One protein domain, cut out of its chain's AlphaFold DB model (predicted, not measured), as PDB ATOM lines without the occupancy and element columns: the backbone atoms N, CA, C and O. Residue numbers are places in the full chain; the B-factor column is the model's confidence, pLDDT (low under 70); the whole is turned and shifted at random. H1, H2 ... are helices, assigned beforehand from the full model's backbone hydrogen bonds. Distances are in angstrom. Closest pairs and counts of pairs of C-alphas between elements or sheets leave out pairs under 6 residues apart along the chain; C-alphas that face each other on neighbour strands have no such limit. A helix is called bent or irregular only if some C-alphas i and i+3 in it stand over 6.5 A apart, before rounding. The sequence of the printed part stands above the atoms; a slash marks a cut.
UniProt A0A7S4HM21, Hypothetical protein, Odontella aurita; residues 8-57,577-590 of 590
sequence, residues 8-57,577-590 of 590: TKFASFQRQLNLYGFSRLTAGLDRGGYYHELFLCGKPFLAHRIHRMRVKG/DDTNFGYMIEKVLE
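Overview. This is residues 8 to 57 and 577 to 590 of the 590 residues of the protein "Hypothetical protein" of Odontella aurita (UniProt A0A7S4HM21). The short one-turn helix H2 packs on the last and longest helix, H3, and the first helix, H1, stands near H3 and crosswise to it; between H1 and H2 the long loop of residues 20 to 43 reaches out to one side and folds back, with a short antiparallel pairing of residues 23 to 24 with residues 34 to 35. H1 and H3 stand nearly square to each other without clearly touching, and residues 48 to 57 form a tail that ends at a cut. The printed part has 64 residues with three named helices in the order H1, H2, H3 and no named strand; the class is all helix, though only 26 of the 64 residues are in named elements. The whole is compact, with a radius of gyration of the C-alphas of 12.2 A, and rounded, spanning 34 by 31 by 25 A.

Arrangement. Start with H1, residues 10 to 19, and go on along the long link, where residues 23 to 24 pair with residues 34 to 35, antiparallel. Next you reach H2, residues 44 to 47, which is apart from H1. Beyond the cut look for H3, residues 578 to 589: it touches H2, and the closest C-alphas, those of Pro 44 and Glu 586, are 6.1 A apart. H1 and H3 are close but not clearly touching; their closest C-alphas, those of Gln 16 and Phe 581, are 8.0 A apart, and their lines stand about perpendicular, at 74 degrees. In H1 every O i to N i+4 pair is within hydrogen-bond range, in H3 7 of 8 are, and H2 is too short for such a pair.

Along the chain. Find C-alpha 10 at (124.275, 84.856, -11.733); from there H1 runs 14.3 A to C-alpha 19 at (121.465, 77.847, 0.413). H2 begins at C-alpha 44, at (137.073, 85.780, 7.989), and measures 5.3 A to C-alpha 47. H3, 12 residues, runs 18.4 A from C-alpha 578 to C-alpha 589 at (137.264, 88.376, 2.437). H3 is neither bent nor irregular, but only just: C-alphas 578 and 581 are 6.3 A apart.

Size, cuts and confidence. The two C-alphas farthest apart are those of Gly 42 and Gly 57, at 35.1 A. The link from H1 to H2 is long, with 24 residues. Between residues 57 and 577 you meet the cut: residues 58 to 576 are not printed, and C-alphas 57 and 577 are 19.8 A apart. The link from H2 to H3 runs across this cut. The mean pLDDT of the printed part is 89.4; look for values under 70 at residues 577 to 579, of which 578 to 579 belong to H3. Residue 590 is the chain's last.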
ATOM      1  N   THR A   8     129.268  80.877 -14.100       92.25
ATOM      2  CA  THR A   8     129.001  81.847 -15.174       92.25
ATOM      3  C   THR A   8     127.642  82.530 -14.995       92.25
ATOM      4  O   THR A   8     127.505  83.729 -15.228       92.25
ATOM      5  N   LYS A   9     126.630  81.785 -14.531       94.06
ATOM      6  CA  LYS A   9     125.236  82.240 -14.410       94.06
ATOM      7  C   LYS A   9     124.956  82.846 -13.026       94.06
ATOM      8  O   LYS A   9     124.974  82.142 -12.017       94.06
ATOM      9  N   PHE A  10     124.594  84.131 -12.978       92.75
ATOM     10  CA  PHE A  10     124.275  84.856 -11.733       92.75
ATOM     11  C   PHE A  10     123.124  84.225 -10.923       92.75
ATOM     12  O   PHE A  10     123.161  84.215  -9.692       92.75
ATOM     13  N   ALA A  11     122.139  83.612 -11.588       94.94
ATOM     14  CA  ALA A  11     121.057  82.878 -10.926       94.94
ATOM     15  C   ALA A  11     121.563  81.681 -10.087       94.94
ATOM     16  O   ALA A  11     121.025  81.407  -9.010       94.94
ATOM     17  N   SER A  12     122.628  80.998 -10.525       93.88
ATOM     18  CA  SER A  12     123.275  79.929  -9.748       93.88
ATOM     19  C   SER A  12     123.954  80.486  -8.495       93.88
ATOM     20  O   SER A  12     123.846  79.885  -7.423       93.88
ATOM     21  N   PHE A  13     124.558  81.673  -8.596       95.00
ATOM     22  CA  PHE A  13     125.209  82.348  -7.471       95.00
ATOM     23  C   PHE A  13     124.183  82.793  -6.425       95.00
ATOM     24  O   PHE A  13     124.313  82.460  -5.246       95.00
ATOM     25  N   GLN A  14     123.084  83.418  -6.858       95.25
ATOM     26  CA  GLN A  14     121.943  83.709  -5.986       95.25
ATOM     27  C   GLN A  14     121.383  82.440  -5.327       95.25
ATOM     28  O   GLN A  14     121.020  82.456  -4.149       95.25
ATOM     29  N   ARG A  15     121.297  81.317  -6.056       94.06
ATOM     30  CA  ARG A  15     120.838  80.041  -5.489       94.06
ATOM     31  C   ARG A  15     121.792  79.518  -4.414       94.06
ATOM     32  O   ARG A  15     121.290  79.039  -3.400       94.06
ATOM     33  N   GLN A  16     123.110  79.651  -4.587       94.56
ATOM     34  CA  GLN A  16     124.076  79.314  -3.537       94.56
ATOM     35  C   GLN A  16     123.947  80.242  -2.325       94.56
ATOM     36  O   GLN A  16     123.760  79.741  -1.224       94.56
ATOM     37  N   LEU A  17     123.905  81.565  -2.505       95.94
ATOM     38  CA  LEU A  17     123.678  82.510  -1.399       95.94
ATOM     39  C   LEU A  17     122.448  82.124  -0.550       95.94
ATOM     40  O   LEU A  17     122.549  81.981   0.669       95.94
ATOM     41  N   ASN A  18     121.317  81.827  -1.199       94.38
ATOM     42  CA  ASN A  18     120.101  81.358  -0.525       94.38
ATOM     43  C   ASN A  18     120.277  80.012   0.219       94.38
ATOM     44  O   ASN A  18     119.593  79.771   1.213       94.38
ATOM     45  N   LEU A  19     121.143  79.112  -0.264       95.31
ATOM     46  CA  LEU A  19     121.465  77.847   0.413       95.31
ATOM     47  C   LEU A  19     122.339  78.063   1.656       95.31
ATOM     48  O   LEU A  19     122.217  77.295   2.601       95.31
ATOM     49  N   TYR A  20     123.167  79.106   1.688       96.12
ATOM     50  CA  TYR A  20     124.014  79.471   2.833       96.12
ATOM     51  C   TYR A  20     123.362  80.501   3.774       96.12
ATOM     52  O   TYR A  20     124.039  81.111   4.590       96.12
ATOM     53  N   GLY A  21     122.043  80.705   3.676       95.38
ATOM     54  CA  GLY A  21     121.297  81.575   4.594       95.38
ATOM     55  C   GLY A  21     121.440  83.074   4.344       95.38
ATOM     56  O   GLY A  21     120.898  83.862   5.117       95.38
ATOM     57  N   PHE A  22     122.120  83.490   3.271       96.81
ATOM     58  CA  PHE A  22     122.191  84.904   2.915       96.81
ATOM     59  C   PHE A  22     120.793  85.423   2.583       96.81
ATOM     60  O   PHE A  22     120.089  84.875   1.732       96.81
ATOM     61  N   SER A  23     120.414  86.509   3.248       95.75
ATOM     62  CA  SER A  23     119.136  87.183   3.057       95.75
ATOM     63  C   SER A  23     119.316  88.374   2.124       95.75
ATOM     64  O   SER A  23     120.305  89.101   2.206       95.75
ATOM     65  N   ARG A  24     118.369  88.563   1.204       96.19
ATOM     66  CA  ARG A  24     118.375  89.698   0.275       96.19
ATOM     67  C   ARG A  24     117.717  90.905   0.936       96.19
ATOM     68  O   ARG A  24     116.590  90.785   1.401       96.19
ATOM     69  N   LEU A  25     118.386  92.052   0.902       96.31
ATOM     70  CA  LEU A  25     117.857  93.326   1.384       96.31
ATOM     71  C   LEU A  25     116.776  93.840   0.432       96.31
ATOM     72  O   LEU A  25     117.000  93.958  -0.780       96.31
ATOM     73  N   THR A  26     115.600  94.153   0.964       96.75
ATOM     74  CA  THR A  26     114.477  94.729   0.217       96.75
ATOM     75  C   THR A  26     114.342  96.237   0.404       96.75
ATOM     76  O   THR A  26     113.756  96.886  -0.471       96.75
ATOM     77  N   ALA A  27     114.930  96.791   1.469       95.50
ATOM     78  CA  ALA A  27     114.916  98.213   1.814       95.50
ATOM     79  C   ALA A  27     116.336  98.808   1.980       95.50
ATOM     80  O   ALA A  27     117.339  98.106   1.880       95.50
ATOM     81  N   GLY A  28     116.412 100.122   2.228       94.50
ATOM     82  CA  GLY A  28     117.667 100.850   2.468       94.50
ATOM     83  C   GLY A  28     118.434 101.263   1.204       94.50
ATOM     84  O   GLY A  28     117.945 101.103   0.085       94.50
ATOM     85  N   LEU A  29     119.634 101.824   1.396       95.00
ATOM     86  CA  LEU A  29     120.542 102.200   0.300       95.00
ATOM     87  C   LEU A  29     121.085 100.952  -0.418       95.00
ATOM     88  O   LEU A  29     121.129 100.923  -1.643       95.00
ATOM     89  N   ASP A  30     121.397  99.891   0.331       95.19
ATOM     90  CA  ASP A  30     121.924  98.615  -0.185       95.19
ATOM     91  C   ASP A  30     120.825  97.667  -0.700       95.19
ATOM     92  O   ASP A  30     120.970  96.439  -0.700       95.19
ATOM     93  N   ARG A  31     119.688  98.226  -1.131       95.81
ATOM     94  CA  ARG A  31     118.541  97.461  -1.618       95.81
ATOM     95  C   ARG A  31     118.948  96.556  -2.779       95.81
ATOM     96  O   ARG A  31     119.413  97.005  -3.821       95.81
ATOM     97  N   GLY A  32     118.671  95.265  -2.631       94.56
ATOM     98  CA  GLY A  32     119.048  94.227  -3.582       94.56
ATOM     99  C   GLY A  32     120.375  93.537  -3.265       94.56
ATOM    100  O   GLY A  32     120.613  92.473  -3.839       94.56
ATOM    101  N   GLY A  33     121.175  94.078  -2.341       95.56
ATOM    102  CA  GLY A  33     122.334  93.408  -1.759       95.56
ATOM    103  C   GLY A  33     121.948  92.163  -0.956       95.56
ATOM    104  O   GLY A  33     120.777  91.935  -0.640       95.56
ATOM    105  N   TYR A  34     122.944  91.344  -0.630       96.31
ATOM    106  CA  TYR A  34     122.791  90.152   0.203       96.31
ATOM    107  C   TYR A  34     123.617  90.309   1.473       96.31
ATOM    108  O   TYR A  34     124.769  90.730   1.406       96.31
ATOM    109  N   TYR A  35     123.048  89.929   2.615       96.50
ATOM    110  CA  TYR A  35     123.725  89.959   3.906       96.50
ATOM    111  C   TYR A  35     123.641  88.610   4.617       96.50
ATOM    112  O   TYR A  35     122.713  87.825   4.409       96.50
ATOM    113  N   HIS A  36     124.614  88.361   5.487       96.56
ATOM    114  CA  HIS A  36     124.610  87.261   6.440       96.56
ATOM    115  C   HIS A  36     125.318  87.736   7.713       96.56
ATOM    116  O   HIS A  36     126.370  88.365   7.627       96.56
ATOM    117  N   GLU A  37     124.767  87.446   8.892       95.38
ATOM    118  CA  GLU A  37     125.228  88.006  10.180       95.38
ATOM    119  C   GLU A  37     126.703  87.700  10.490       95.38
ATOM    120  O   GLU A  37     127.405  88.497  11.108       95.38
ATOM    121  N   LEU A  38     127.179  86.541  10.028       95.94
ATOM    122  CA  LEU A  38     128.556  86.071  10.200       95.94
ATOM    123  C   LEU A  38     129.502  86.484   9.055       95.94
ATOM    124  O   LEU A  38     130.694  86.199   9.120       95.94
ATOM    125  N   PHE A  39     128.999  87.138   8.004       96.00
ATOM    126  CA  PHE A  39     129.810  87.597   6.873       96.00
ATOM    127  C   PHE A  39     130.237  89.053   7.103       96.00
ATOM    128  O   PHE A  39     129.616  89.993   6.608       96.00
ATOM    129  N   LEU A  40     131.274  89.235   7.927       92.25
ATOM    130  CA  LEU A  40     131.755  90.545   8.372       92.25
ATOM    131  C   LEU A  40     133.177  90.819   7.865       92.25
ATOM    132  O   LEU A  40     134.078  89.992   8.025       92.25
ATOM    133  N   CYS A  41     133.390  92.017   7.316       89.56
ATOM    134  CA  CYS A  41     134.710  92.486   6.895       89.56
ATOM    135  C   CYS A  41     135.706  92.471   8.076       89.56
ATOM    136  O   CYS A  41     135.344  92.775   9.216       89.56
ATOM    137  N   GLY A  42     136.953  92.065   7.812       87.94
ATOM    138  CA  GLY A  42     138.006  91.925   8.825       87.94
ATOM    139  C   GLY A  42     137.837  90.748   9.800       87.94
ATOM    140  O   GLY A  42     138.632  90.613  10.728       87.94
ATOM    141  N   LYS A  43     136.820  89.887   9.627       91.06
ATOM    142  CA  LYS A  43     136.568  88.715  10.492       91.06
ATOM    143  C   LYS A  43     136.311  87.423   9.690       91.06
ATOM    144  O   LYS A  43     135.267  86.798   9.880       91.06
ATOM    145  N   PRO A  44     137.256  86.969   8.837       91.25
ATOM    146  CA  PRO A  44     137.073  85.780   7.989       91.25
ATOM    147  C   PRO A  44     136.769  84.500   8.786       91.25
ATOM    148  O   PRO A  44     135.968  83.681   8.353       91.25
ATOM    149  N   PHE A  45     137.271  84.380  10.020       93.12
ATOM    150  CA  PHE A  45     136.961  83.269  10.935       93.12
ATOM    151  C   PHE A  45     135.463  83.107  11.281       93.12
ATOM    152  O   PHE A  45     135.055  82.063  11.799       93.12
ATOM    153  N   LEU A  46     134.629  84.129  11.050       94.75
ATOM    154  CA  LEU A  46     133.173  84.016  11.180       94.75
ATOM    155  C   LEU A  46     132.536  83.387   9.933       94.75
ATOM    156  O   LEU A  46     131.547  82.667  10.068       94.75
ATOM    157  N   ALA A  47     133.131  83.566   8.748       95.25
ATOM    158  CA  ALA A  47     132.655  82.961   7.507       95.25
ATOM    159  C   ALA A  47     132.716  81.424   7.546       95.25
ATOM    160  O   ALA A  47     131.801  80.763   7.061       95.25
ATOM    161  N   HIS A  48     133.713  80.843   8.227       94.94
ATOM    162  CA  HIS A  48     133.805  79.391   8.470       94.94
ATOM    163  C   HIS A  48     132.614  78.800   9.239       94.94
ATOM    164  O   HIS A  48     132.387  77.593   9.196       94.94
ATOM    165  N   ARG A  49     131.846  79.633   9.952       95.75
ATOM    166  CA  ARG A  49     130.645  79.231  10.704       95.75
ATOM    167  C   ARG A  49     129.354  79.359   9.884       95.75
ATOM    168  O   ARG A  49     128.271  79.090  10.403       95.75
ATOM    169  N   ILE A  50     129.442  79.780   8.619       96.62
ATOM    170  CA  ILE A  50     128.302  79.849   7.700       96.62
ATOM    171  C   ILE A  50     128.047  78.444   7.146       96.62
ATOM    172  O   ILE A  50     128.715  77.977   6.227       96.62
ATOM    173  N   HIS A  51     127.065  77.753   7.720       95.88
ATOM    174  CA  HIS A  51     126.705  76.397   7.312       95.88
ATOM    175  C   HIS A  51     125.601  76.389   6.248       95.88
ATOM    176  O   HIS A  51     124.620  77.129   6.338       95.88
ATOM    177  N   ARG A  52     125.717  75.488   5.265       95.50
ATOM    178  CA  ARG A  52     124.680  75.271   4.249       95.50
ATOM    179  C   ARG A  52     123.381  74.781   4.898       95.50
ATOM    180  O   ARG A  52     123.328  73.720   5.522       95.50
ATOM    181  N   MET A  53     122.300  75.523   4.698       94.44
ATOM    182  CA  MET A  53     120.965  75.153   5.148       94.44
ATOM    183  C   MET A  53     120.378  74.058   4.252       94.44
ATOM    184  O   MET A  53     120.168  74.245   3.050       94.44
ATOM    185  N   ARG A  54     120.022  72.914   4.846       92.56
ATOM    186  CA  ARG A  54     119.300  71.847   4.138       92.56
ATOM    187  C   ARG A  54     117.853  72.283   3.897       92.56
ATOM    188  O   ARG A  54     117.015  72.215   4.798       92.56
ATOM    189  N   VAL A  55     117.553  72.715   2.672       90.12
ATOM    190  CA  VAL A  55     116.190  73.068   2.243       90.12
ATOM    191  C   VAL A  55     115.332  71.801   2.204       90.12
ATOM    192  O   VAL A  55     115.308  71.075   1.214       90.12
ATOM    193  N   LYS A  56     114.605  71.531   3.293       88.38
ATOM    194  CA  LYS A  56     113.531  70.530   3.308       88.38
ATOM    195  C   LYS A  56     112.434  71.025   2.357       88.38
ATOM    196  O   LYS A  56     111.865  72.090   2.597       88.38
ATOM    197  N   GLY A  57     112.186  70.284   1.273       84.62
ATOM    198  CA  GLY A  57     111.473  70.723   0.058       84.62
ATOM    199  C   GLY A  57     109.972  71.026   0.178       84.62
ATOM    200  O   GLY A  57     109.245  70.861  -0.790       84.62
ATOM    201  N   ASP A 577     129.881  69.800  -3.993       55.88
ATOM    202  CA  ASP A 577     131.000  70.007  -3.061       55.88
ATOM    203  C   ASP A 577     130.736  71.169  -2.084       55.88
ATOM    204  O   ASP A 577     131.109  72.326  -2.313       55.88
ATOM    205  N   ASP A 578     130.117  70.836  -0.948       57.38
ATOM    206  CA  ASP A 578     129.828  71.739   0.178       57.38
ATOM    207  C   ASP A 578     131.071  72.472   0.721       57.38
ATOM    208  O   ASP A 578     130.968  73.569   1.271       57.38
ATOM    209  N   THR A 579     132.262  71.906   0.532       61.25
ATOM    210  CA  THR A 579     133.554  72.503   0.910       61.25
ATOM    211  C   THR A 579     133.945  73.706   0.047       61.25
ATOM    212  O   THR A 579     134.615  74.623   0.523       61.25
ATOM    213  N   ASN A 580     133.525  73.735  -1.218       70.50
ATOM    214  CA  ASN A 580     134.064  74.651  -2.222       70.50
ATOM    215  C   ASN A 580     133.500  76.077  -2.074       70.50
ATOM    216  O   ASN A 580     134.232  77.055  -2.211       70.50
ATOM    217  N   PHE A 581     132.212  76.227  -1.730       74.88
ATOM    218  CA  PHE A 581     131.617  77.559  -1.545       74.88
ATOM    219  C   PHE A 581     132.121  78.248  -0.268       74.88
ATOM    220  O   PHE A 581     132.412  79.438  -0.311       74.88
ATOM    221  N   GLY A 582     132.304  77.510   0.836       72.19
ATOM    222  CA  GLY A 582     132.889  78.061   2.067       72.19
ATOM    223  C   GLY A 582     134.293  78.636   1.842       72.19
ATOM    224  O   GLY A 582     134.570  79.763   2.248       72.19
ATOM    225  N   TYR A 583     135.136  77.913   1.098       76.81
ATOM    226  CA  TYR A 583     136.472  78.378   0.713       76.81
ATOM    227  C   TYR A 583     136.438  79.585  -0.249       76.81
ATOM    228  O   TYR A 583     137.264  80.489  -0.143       76.81
ATOM    229  N   MET A 584     135.450  79.662  -1.154       77.94
ATOM    230  CA  MET A 584     135.252  80.853  -1.999       77.94
ATOM    231  C   MET A 584     134.798  82.089  -1.207       77.94
ATOM    232  O   MET A 584     135.179  83.198  -1.569       77.94
ATOM    233  N   ILE A 585     134.006  81.931  -0.138       81.12
ATOM    234  CA  ILE A 585     133.622  83.053   0.742       81.12
ATOM    235  C   ILE A 585     134.865  83.635   1.432       81.12
ATOM    236  O   ILE A 585     135.009  84.854   1.503       81.12
ATOM    237  N   GLU A 586     135.778  82.781   1.903       76.25
ATOM    238  CA  GLU A 586     137.053  83.196   2.501       76.25
ATOM    239  C   GLU A 586     137.933  83.947   1.488       76.25
ATOM    240  O   GLU A 586     138.336  85.074   1.760       76.25
ATOM    241  N   LYS A 587     138.083  83.411   0.269       80.25
ATOM    242  CA  LYS A 587     138.782  84.038  -0.875       80.25
ATOM    243  C   LYS A 587     138.248  85.402  -1.343       80.25
ATOM    244  O   LYS A 587     138.852  86.009  -2.224       80.25
ATOM    245  N   VAL A 588     137.092  85.835  -0.840       79.94
ATOM    246  CA  VAL A 588     136.463  87.138  -1.131       79.94
ATOM    247  C   VAL A 588     136.566  88.100   0.064       79.94
ATOM    248  O   VAL A 588     136.299  89.292  -0.081       79.94
ATOM    249  N   LEU A 589     136.939  87.590   1.242       73.06
ATOM    250  CA  LEU A 589     137.264  88.376   2.437       73.06
ATOM    251  C   LEU A 589     138.777  88.620   2.592       73.06
ATOM    252  O   LEU A 589     139.142  89.567   3.290       73.06
ATOM    253  N   GLU A 590     139.608  87.767   1.977       70.88
ATOM    254  CA  GLU A 590     141.028  88.009   1.645       70.88
ATOM    255  C   GLU A 590     141.187  89.061   0.529       70.88
ATOM    256  O   GLU A 590     142.044  89.956   0.709       70.88
TER     257      GLU A 590